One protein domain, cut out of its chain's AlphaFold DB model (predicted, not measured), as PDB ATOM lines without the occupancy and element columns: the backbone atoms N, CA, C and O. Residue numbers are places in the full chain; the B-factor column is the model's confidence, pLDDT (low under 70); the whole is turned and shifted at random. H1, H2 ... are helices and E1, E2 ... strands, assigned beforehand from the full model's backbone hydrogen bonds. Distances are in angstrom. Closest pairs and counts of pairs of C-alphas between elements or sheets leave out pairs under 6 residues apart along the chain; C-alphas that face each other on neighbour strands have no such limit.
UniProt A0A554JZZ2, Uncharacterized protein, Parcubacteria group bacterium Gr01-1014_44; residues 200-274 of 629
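What this domain is: This is residues 200 to 274 of the 629 residues of an uncharacterized protein of Parcubacteria group bacterium Gr01-1014_44 (UniProt A0A554JZZ2). A small twisted sheet of four strands has one helix, H1, packed slantwise over one face; a second helix, H3, packs on H1 at nearly a right angle and only grazes the sheet, and the short H2 follows at the end of H1. The 75 printed residues hold, in chain order, E1, E2, H1, H2, H3, E3 and E4, a mixed class of three named helices and four named strands. The sheet's order is E1, E2, E4, E3, with E2 and E4 parallel and the other two neighbour pairs antiparallel. The whole is compact, with a radius of gyration of the C-alphas of 11.9 A, and flat in outline, with spans of 32 by 31 by 15 A.

How they stand to each other: The inner strands E2, residues 209 to 213, and E4, residues 263 to 267, are parallel at 22 degrees, with N 211 and O 264 2.8 A apart. The edge strand E1, residues 200 to 204, forms an antiparallel hairpin with E2, where N 203 and O 210 are 2.9 A apart. The other edge strand, E3, residues 248 to 251, forms a hairpin with E4, where N 251 and O 263 are 2.9 A apart. From edge to edge the strands' lines turn by 68 degrees. H1, residues 216 to 223, is on the sheet at a height of 8.1 A, over E4 and only just not over E2, on which 2 of its 8 C-alphas fall. It runs slantwise to the strands, only just, at 30.3 degrees to E4 on the local plane; the closest C-alphas of H1 and E4 are those of Tyr 219 and Asn 267, 6.0 A apart. H3, residues 237 to 245, touches H1 about perpendicular, at 85 degrees, with the closest C-alphas, of Ala 220 and Ala 243, 5.0 A apart. H3 only grazes the sheet, with residues 243 to 245. H2, residues 225 to 228, is not on the sheet, meets H1 only through their link and is apart from H3. Every O i to N i+4 pair is within hydrogen-bond range in H1 and H3; H2 is too short for such a pair, and its one O i to N i+3 pair is not within range.

Where its parts are: E1 begins at C-alpha 200, (162.941, 128.246, 109.444), and spans 13.0 A; E2 spans 12.4 A, E3 9.8 A and E4 13.8 A. H1 spans 10.3 A, H2 5.5 A and H3 12.3 A, with C-alpha 237 at (144.735, 125.155, 122.143). E4 ends at C-alpha 267, (152.592, 130.109, 108.440).

The domain as a whole: The two C-alphas farthest apart, of Glu 257 and Arg 274, are 36.0 A apart. The printed part has no cut. The link from E3 to E4, 11 residues, is long. The mean pLDDT of the printed part is 94.5, and no printed residue is under 70.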
ATOM      1  N   ILE A 200     163.151 126.799 109.481       98.06
ATOM      2  CA  ILE A 200     162.941 128.246 109.444       98.06
ATOM      3  C   ILE A 200     163.741 128.804 108.277       98.06
ATOM      4  O   ILE A 200     164.906 128.441 108.101       98.06
ATOM      5  N   GLU A 201     163.123 129.690 107.505       98.12
ATOM      6  CA  GLU A 201     163.825 130.559 106.561       98.12
ATOM      7  C   GLU A 201     163.590 132.014 106.960       98.12
ATOM      8  O   GLU A 201     162.484 132.370 107.359       98.12
ATOM      9  N   VAL A 202     164.610 132.863 106.854       98.50
ATOM     10  CA  VAL A 202     164.478 134.296 107.147       98.50
ATOM     11  C   VAL A 202     164.751 135.115 105.896       98.50
ATOM     12  O   VAL A 202     165.867 135.125 105.369       98.50
ATOM     13  N   VAL A 203     163.736 135.854 105.450       98.00
ATOM     14  CA  VAL A 203     163.849 136.838 104.371       98.00
ATOM     15  C   VAL A 203     164.047 138.216 104.996       98.00
ATOM     16  O   VAL A 203     163.250 138.665 105.816       98.00
ATOM     17  N   LYS A 204     165.134 138.897 104.626       98.06
ATOM     18  CA  LYS A 204     165.412 140.262 105.085       98.06
ATOM     19  C   LYS A 204     164.655 141.270 104.210       98.06
ATOM     20  O   LYS A 204     164.921 141.327 103.010       98.06
ATOM     21  N   GLY A 205     163.769 142.060 104.812       97.06
ATOM     22  CA  GLY A 205     163.133 143.237 104.208       97.06
ATOM     23  C   GLY A 205     163.923 144.529 104.461       97.06
ATOM     24  O   GLY A 205     165.023 144.498 105.015       97.06
ATOM     25  N   SER A 206     163.369 145.686 104.074       97.19
ATOM     26  CA  SER A 206     164.034 146.985 104.292       97.19
ATOM     27  C   SER A 206     164.158 147.337 105.772       97.19
ATOM     28  O   SER A 206     165.170 147.876 106.182       97.19
ATOM     29  N   MET A 207     163.168 147.005 106.597       97.75
ATOM     30  CA  MET A 207     163.215 147.247 108.048       97.75
ATOM     31  C   MET A 207     162.612 146.093 108.851       97.75
ATOM     32  O   MET A 207     162.269 146.255 110.018       97.75
ATOM     33  N   THR A 208     162.454 144.936 108.209       98.25
ATOM     34  CA  THR A 208     161.831 143.752 108.793       98.25
ATOM     35  C   THR A 208     162.686 142.506 108.575       98.25
ATOM     36  O   THR A 208     163.435 142.393 107.600       98.25
ATOM     37  N   LEU A 209     162.567 141.543 109.484       98.56
ATOM     38  CA  LEU A 209     162.972 140.155 109.275       98.56
ATOM     39  C   LEU A 209     161.702 139.306 109.203       98.56
ATOM     40  O   LEU A 209     160.978 139.194 110.191       98.56
ATOM     41  N   PHE A 210     161.455 138.716 108.037       98.50
ATOM     42  CA  PHE A 210     160.293 137.878 107.769       98.50
ATOM     43  C   PHE A 210     160.645 136.402 107.962       98.50
ATOM     44  O   PHE A 210     161.422 135.830 107.191       98.50
ATOM     45  N   PHE A 211     160.094 135.791 109.009       98.56
ATOM     46  CA  PHE A 211     160.306 134.390 109.362       98.56
ATOM     47  C   PHE A 211     159.283 133.491 108.668       98.56
ATOM     48  O   PHE A 211     158.090 133.543 108.958       98.56
ATOM     49  N   ARG A 212     159.757 132.602 107.797       98.19
ATOM     50  CA  ARG A 212     158.949 131.543 107.194       98.19
ATOM     51  C   ARG A 212     158.971 130.324 108.108       98.19
ATOM     52  O   ARG A 212     159.987 129.627 108.183       98.19
ATOM     53  N   CYS A 213     157.869 130.077 108.810       97.81
ATOM     54  CA  CYS A 213     157.735 128.940 109.714       97.81
ATOM     55  C   CYS A 213     157.098 127.757 108.976       97.81
ATOM     56  O   CYS A 213     155.935 127.814 108.574       97.81
ATOM     57  N   PHE A 214     157.866 126.680 108.789       94.94
ATOM     58  CA  PHE A 214     157.385 125.460 108.128       94.94
ATOM     59  C   PHE A 214     156.679 124.509 109.104       94.94
ATOM     60  O   PHE A 214     155.912 123.651 108.673       94.94
ATOM     61  N   ASP A 215     156.941 124.661 110.402       94.31
ATOM     62  CA  ASP A 215     156.275 123.933 111.477       94.31
ATOM     63  C   ASP A 215     155.200 124.807 112.137       94.31
ATOM     64  O   ASP A 215     155.413 125.994 112.411       94.31
ATOM     65  N   ARG A 216     154.026 124.212 112.368       94.00
ATOM     66  CA  ARG A 216     152.851 124.917 112.898       94.00
ATOM     67  C   ARG A 216     153.020 125.319 114.362       94.00
ATOM     68  O   ARG A 216     152.533 126.381 114.743       94.00
ATOM     69  N   ASP A 217     153.732 124.532 115.167       95.50
ATOM     70  CA  ASP A 217     153.970 124.859 116.575       95.50
ATOM     71  C   ASP A 217     154.977 126.002 116.709       95.50
ATOM     72  O   ASP A 217     154.820 126.869 117.573       95.50
ATOM     73  N   ASP A 218     156.003 126.028 115.853       97.81
ATOM     74  CA  ASP A 218     156.938 127.151 115.786       97.81
ATOM     75  C   ASP A 218     156.201 128.443 115.422       97.81
ATOM     76  O   ASP A 218     156.376 129.459 116.098       97.81
ATOM     77  N   TYR A 219     155.320 128.404 114.416       97.94
ATOM     78  CA  TYR A 219     154.499 129.560 114.058       97.94
ATOM     79  C   TYR A 219     153.540 129.974 115.187       97.94
ATOM     80  O   TYR A 219     153.477 131.154 115.528       97.94
ATOM     81  N   ALA A 220     152.827 129.032 115.811       96.94
ATOM     82  CA  ALA A 220     151.908 129.327 116.913       96.94
ATOM     83  C   ALA A 220     152.618 129.955 118.120       96.94
ATOM     84  O   ALA A 220     152.095 130.887 118.742       96.94
ATOM     85  N   PHE A 221     153.835 129.489 118.414       97.75
ATOM     86  CA  PHE A 221     154.693 130.071 119.438       97.75
ATOM     87  C   PHE A 221     155.088 131.511 119.109       97.75
ATOM     88  O   PHE A 221     154.972 132.386 119.964       97.75
ATOM     89  N   VAL A 222     155.502 131.760 117.868       97.56
ATOM     90  CA  VAL A 222     155.877 133.088 117.372       97.56
ATOM     91  C   VAL A 222     154.678 134.048 117.385       97.56
ATOM     92  O   VAL A 222     154.778 135.145 117.929       97.56
ATOM     93  N   ASN A 223     153.518 133.616 116.884       96.31
ATOM     94  CA  ASN A 223     152.269 134.389 116.873       96.31
ATOM     95  C   ASN A 223     151.803 134.776 118.286       96.31
ATOM     96  O   ASN A 223     151.323 135.884 118.513       96.31
ATOM     97  N   SER A 224     151.988 133.878 119.255       95.31
ATOM     98  CA  SER A 224     151.551 134.081 120.641       95.31
ATOM     99  C   SER A 224     152.643 134.661 121.546       95.31
ATOM    100  O   SER A 224     152.425 134.808 122.753       95.31
ATOM    101  N   PHE A 225     153.811 134.997 120.988       95.31
ATOM    102  CA  PHE A 225     154.989 135.384 121.761       95.31
ATOM    103  C   PHE A 225     154.733 136.623 122.621       95.31
ATOM    104  O   PHE A 225     155.075 136.617 123.802       95.31
ATOM    105  N   TYR A 226     154.075 137.646 122.060       90.94
ATOM    106  CA  TYR A 226     153.721 138.872 122.781       90.94
ATOM    107  C   TYR A 226     152.809 138.583 123.978       90.94
ATOM    108  O   TYR A 226     153.156 138.910 125.114       90.94
ATOM    109  N   LYS A 227     151.694 137.884 123.731       91.00
ATOM    110  CA  LYS A 227     150.670 137.553 124.735       91.00
ATOM    111  C   LYS A 227     151.251 136.797 125.934       91.00
ATOM    112  O   LYS A 227     150.864 137.047 127.070       91.00
ATOM    113  N   HIS A 228     152.192 135.885 125.690       93.50
ATOM    114  CA  HIS A 228     152.735 135.000 126.728       93.50
ATOM    115  C   HIS A 228     154.162 135.339 127.155       93.50
ATOM    116  O   HIS A 228     154.746 134.616 127.963       93.50
ATOM    117  N   ARG A 229     154.738 136.425 126.624       92.12
ATOM    118  CA  ARG A 229     156.134 136.846 126.845       92.12
ATOM    119  C   ARG A 229     157.141 135.703 126.618       92.12
ATOM    120  O   ARG A 229     158.106 135.544 127.363       92.12
ATOM    121  N   GLY A 230     156.882 134.880 125.600       92.81
ATOM    122  CA  GLY A 230     157.708 133.723 125.236       92.81
ATOM    123  C   GLY A 230     157.577 132.481 126.129       92.81
ATOM    124  O   GLY A 230     158.401 131.575 126.010       92.81
ATOM    125  N   ASP A 231     156.576 132.410 127.012       95.38
ATOM    126  CA  ASP A 231     156.292 131.221 127.825       95.38
ATOM    127  C   ASP A 231     155.389 130.225 127.072       95.38
ATOM    128  O   ASP A 231     154.168 130.375 127.020       95.38
ATOM    129  N   GLU A 232     155.993 129.181 126.496       94.50
ATOM    130  CA  GLU A 232     155.281 128.129 125.749       94.50
ATOM    131  C   GLU A 232     154.259 127.372 126.611       94.50
ATOM    132  O   GLU A 232     153.270 126.874 126.082       94.50
ATOM    133  N   THR A 233     154.436 127.325 127.937       95.50
ATOM    134  CA  THR A 233     153.513 126.599 128.829       95.50
ATOM    135  C   THR A 233     152.156 127.282 128.983       95.50
ATOM    136  O   THR A 233     151.199 126.653 129.433       95.50
ATOM    137  N   LYS A 234     152.062 128.560 128.595       96.19
ATOM    138  CA  LYS A 234     150.822 129.345 128.612       96.19
ATOM    139  C   LYS A 234     150.070 129.312 127.284       96.19
ATOM    140  O   LYS A 234     148.957 129.832 127.219       96.19
ATOM    141  N   ILE A 235     150.653 128.716 126.243       94.75
ATOM    142  CA  ILE A 235     149.989 128.563 124.951       94.75
ATOM    143  C   ILE A 235     148.886 127.522 125.105       94.75
ATOM    144  O   ILE A 235     149.142 126.351 125.382       94.75
ATOM    145  N   VAL A 236     147.647 127.972 124.931       94.31
ATOM    146  CA  VAL A 236     146.452 127.127 125.001       94.31
ATOM    147  C   VAL A 236     146.015 126.691 123.594       94.31
ATOM    148  O   VAL A 236     146.418 127.319 122.610       94.31
ATOM    149  N   PRO A 237     145.199 125.629 123.449       93.81
ATOM    150  CA  PRO A 237     144.735 125.155 122.143       93.81
ATOM    151  C   PRO A 237     144.086 126.238 121.269       93.81
ATOM    152  O   PRO A 237     144.233 126.210 120.049       93.81
ATOM    153  N   GLU A 238     143.415 127.220 121.873       90.50
ATOM    154  CA  GLU A 238     142.795 128.344 121.168       90.50
ATOM    155  C   GLU A 238     143.832 129.252 120.488       90.50
ATOM    156  O   GLU A 238     143.584 129.754 119.392       90.50
ATOM    157  N   ASP A 239     145.009 129.436 121.097       90.88
ATOM    158  CA  ASP A 239     146.105 130.198 120.493       90.88
ATOM    159  C   ASP A 239     146.675 129.461 119.270       90.88
ATOM    160  O   ASP A 239     146.922 130.082 118.235       90.88
ATOM    161  N   ILE A 240     146.816 128.132 119.358       93.75
ATOM    162  CA  ILE A 240     147.267 127.280 118.247       93.75
ATOM    163  C   ILE A 240     146.249 127.308 117.104       93.75
ATOM    164  O   ILE A 240     146.629 127.480 115.948       93.75
ATOM    165  N   ALA A 241     144.957 127.172 117.416       90.88
ATOM    166  CA  ALA A 241     143.887 127.235 116.424       90.88
ATOM    167  C   ALA A 241     143.888 128.585 115.691       90.88
ATOM    168  O   ALA A 241     143.915 128.613 114.464       90.88
ATOM    169  N   ARG A 242     143.974 129.701 116.428       90.12
ATOM    170  CA  ARG A 242     144.061 131.044 115.832       90.12
ATOM    171  C   ARG A 242     145.298 131.203 114.947       90.12
ATOM    172  O   ARG A 242     145.202 131.760 113.857       90.12
ATOM    173  N   ALA A 243     146.456 130.731 115.406       94.06
ATOM    174  CA  ALA A 243     147.680 130.797 114.619       94.06
ATOM    175  C   ALA A 243     147.565 129.960 113.332       94.06
ATOM    176  O   ALA A 243     147.941 130.428 112.258       94.06
ATOM    177  N   ASN A 244     146.977 128.767 113.410       90.31
ATOM    178  CA  ASN A 244     146.739 127.915 112.246       90.31
ATOM    179  C   ASN A 244     145.762 128.527 111.241       90.31
ATOM    180  O   ASN A 244     145.941 128.323 110.045       90.31
ATOM    181  N   ASP A 245     144.783 129.302 111.710       90.19
ATOM    182  CA  ASP A 245     143.859 130.016 110.833       90.19
ATOM    183  C   ASP A 245     144.546 131.204 110.127       90.19
ATOM    184  O   ASP A 245     144.130 131.582 109.034       90.19
ATOM    185  N   SER A 246     145.612 131.781 110.702       93.50
ATOM    186  CA  SER A 246     146.317 132.956 110.156       93.50
ATOM    187  C   SER A 246     147.394 132.596 109.123       93.50
ATOM    188  O   SER A 246     148.065 131.569 109.238       93.50
ATOM    189  N   GLY A 247     147.563 133.440 108.099       92.75
ATOM    190  CA  GLY A 247     148.624 133.289 107.091       92.75
ATOM    191  C   GLY A 247     149.941 133.964 107.488       92.75
ATOM    192  O   GLY A 247     151.014 133.449 107.177       92.75
ATOM    193  N   GLY A 248     149.862 135.079 108.218       96.31
ATOM    194  CA  GLY A 248     151.010 135.826 108.715       96.31
ATOM    195  C   GLY A 248     150.692 136.652 109.959       96.31
ATOM    196  O   GLY A 248     149.545 136.704 110.412       96.31
ATOM    197  N   VAL A 249     151.743 137.220 110.553       96.00
ATOM    198  CA  VAL A 249     151.656 138.078 111.737       96.00
ATOM    199  C   VAL A 249     152.809 139.079 111.806       96.00
ATOM    200  O   VAL A 249     153.978 138.731 111.624       96.00
ATOM    201  N   ALA A 250     152.482 140.318 112.162       94.94
ATOM    202  CA  ALA A 250     153.422 141.350 112.580       94.94
ATOM    203  C   ALA A 250     153.656 141.289 114.099       94.94
ATOM    204  O   ALA A 250     152.718 141.382 114.892       94.94
ATOM    205  N   ILE A 251     154.912 141.154 114.526       94.00
ATOM    206  CA  ILE A 251     155.268 140.904 115.927       94.00
ATOM    207  C   ILE A 251     155.806 142.183 116.566       94.00
ATOM    208  O   ILE A 251     156.742 142.807 116.065       94.00
ATOM    209  N   SER A 252     155.213 142.572 117.693       90.25
ATOM    210  CA  SER A 252     155.605 143.763 118.452       90.25
ATOM    211  C   SER A 252     156.740 143.506 119.443       90.25
ATOM    212  O   SER A 252     157.488 144.431 119.727       90.25
ATOM    213  N   SER A 253     156.919 142.277 119.942       93.25
ATOM    214  CA  SER A 253     157.970 141.960 120.916       93.25
ATOM    215  C   SER A 253     158.733 140.679 120.597       93.25
ATOM    216  O   SER A 253     158.173 139.678 120.157       93.25
ATOM    217  N   VAL A 254     160.036 140.717 120.869       96.69
ATOM    218  CA  VAL A 254     160.971 139.585 120.825       96.69
ATOM    219  C   VAL A 254     162.020 139.775 121.926       96.69
ATOM    220  O   VAL A 254     162.064 140.823 122.564       96.69
ATOM    221  N   LYS A 255     162.871 138.778 122.186       97.00
ATOM    222  CA  LYS A 255     163.931 138.886 123.211       97.00
ATOM    223  C   LYS A 255     165.026 139.894 122.860       97.00
ATOM    224  O   LYS A 255     165.726 140.360 123.750       97.00
ATOM    225  N   ILE A 256     165.201 140.179 121.572       97.62
ATOM    226  CA  ILE A 256     166.120 141.203 121.080       97.62
ATOM    227  C   ILE A 256     165.338 142.511 120.988       97.62
ATOM    228  O   ILE A 256     164.637 142.736 120.005       97.62
ATOM    229  N   GLU A 257     165.431 143.351 122.014       96.38
ATOM    230  CA  GLU A 257     164.610 144.563 122.136       96.38
ATOM    231  C   GLU A 257     164.723 145.487 120.913       96.38
ATOM    232  O   GLU A 257     163.710 146.009 120.463       96.38
ATOM    233  N   GLU A 258     165.899 145.605 120.281       97.56
ATOM    234  CA  GLU A 258     166.057 146.472 119.098       97.56
ATOM    235  C   GLU A 258     165.351 145.933 117.835       97.56
ATOM    236  O   GLU A 258     165.270 146.628 116.825       97.56
ATOM    237  N   LEU A 259     164.860 144.688 117.859       97.50
ATOM    238  CA  LEU A 259     164.030 144.101 116.800       97.50
ATOM    239  C   LEU A 259     162.526 144.152 117.125       97.50
ATOM    240  O   LEU A 259     161.717 143.633 116.350       97.50
ATOM    241  N   ALA A 260     162.122 144.758 118.246       94.25
ATOM    242  CA  ALA A 260     160.714 144.979 118.565       94.25
ATOM    243  C   ALA A 260     160.024 145.774 117.439       94.25
ATOM    244  O   ALA A 260     160.505 146.813 116.989       94.25
ATOM    245  N   GLY A 261     158.911 145.252 116.913       92.94
ATOM    246  CA  GLY A 261     158.225 145.868 115.773       92.94
ATOM    247  C   GLY A 261     159.033 145.870 114.464       92.94
ATOM    248  O   GLY A 261     158.769 146.697 113.591       92.94
ATOM    249  N   ALA A 262     160.023 144.982 114.332       97.50
ATOM    250  CA  ALA A 262     160.785 144.727 113.106       97.50
ATOM    251  C   ALA A 262     160.735 143.243 112.693       97.50
ATOM    252  O   ALA A 262     161.463 142.811 111.801       97.50
ATOM    253  N   ILE A 263     159.888 142.437 113.337       98.12
ATOM    254  CA  ILE A 263     159.714 141.022 113.014       98.12
ATOM    255  C   ILE A 263     158.322 140.788 112.435       98.12
ATOM    256  O   ILE A 263     157.315 141.269 112.958       98.12
ATOM    257  N   THR A 264     158.277 140.014 111.362       98.06
ATOM    258  CA  THR A 264     157.057 139.475 110.762       98.06
ATOM    259  C   THR A 264     157.244 137.967 110.579       98.06
ATOM    260  O   THR A 264     158.374 137.477 110.517       98.06
ATOM    261  N   ALA A 265     156.163 137.196 110.549       98.19
ATOM    262  CA  ALA A 265     156.241 135.756 110.333       98.19
ATOM    263  C   ALA A 265     155.090 135.260 109.461       98.19
ATOM    264  O   ALA A 265     154.002 135.823 109.511       98.19
ATOM    265  N   GLU A 266     155.319 134.185 108.710       97.56
ATOM    266  CA  GLU A 266     154.278 133.464 107.976       97.56
ATOM    267  C   GLU A 266     154.137 132.016 108.434       97.56
ATOM    268  O   GLU A 266     155.112 131.349 108.802       97.56
ATOM    269  N   ASN A 267     152.907 131.521 108.337       96.94
ATOM    270  CA  ASN A 267     152.592 130.109 108.440       96.94
ATOM    271  C   ASN A 267     152.638 129.495 107.038       96.94
ATOM    272  O   ASN A 267     151.642 129.500 106.310       96.94
ATOM    273  N   VAL A 268     153.791 128.943 106.650       95.12
ATOM    274  CA  VAL A 268     153.988 128.392 105.294       95.12
ATOM    275  C   VAL A 268     152.961 127.297 104.986       95.12
ATOM    276  O   VAL A 268     152.489 127.181 103.854       95.12
ATOM    277  N   GLY A 269     152.559 126.530 106.005       89.06
ATOM    278  CA  GLY A 269     151.567 125.465 105.882       89.06
ATOM    279  C   GLY A 269     150.154 125.948 105.538       89.06
ATOM    280  O   GLY A 269     149.372 125.162 105.008       89.06
ATOM    281  N   ASN A 270     149.821 127.214 105.809       87.88
ATOM    282  CA  ASN A 270     148.501 127.792 105.531       87.88
ATOM    283  C   ASN A 270     148.432 128.498 104.159       87.88
ATOM    284  O   ASN A 270     147.356 128.740 103.615       87.88
ATOM    285  N   ASN A 271     149.579 128.749 103.520       85.00
ATOM    286  CA  ASN A 271     149.672 129.458 102.238       85.00
ATOM    287  C   ASN A 271     149.402 128.567 101.009       85.00
ATOM    288  O   ASN A 271     149.960 128.772  99.931       85.00
ATOM    289  N   SER A 272     148.503 127.583 101.151       81.62
ATOM    290  CA  SER A 272     148.166 126.593 100.115       81.62
ATOM    291  C   SER A 272     149.413 125.951  99.479       81.62
ATOM    292  O   SER A 272     149.586 126.026  98.254       81.62
ATOM    293  N   PRO A 273     150.317 125.360 100.282       78.38
ATOM    294  CA  PRO A 273     151.514 124.736  99.743       78.38
ATOM    295  C   PRO A 273     151.147 123.581  98.806       78.38
ATOM    296  O   PRO A 273     150.119 122.917  98.960       78.38
ATOM    297  N   ARG A 274     152.013 123.317  97.827       79.38
ATOM    298  CA  ARG A 274     151.917 122.092  97.028       79.38
ATOM    299  C   ARG A 274     152.757 121.020  97.698       79.38
ATOM    300  O   ARG A 274     153.858 121.301  98.150       79.38
TER     301      ARG A 274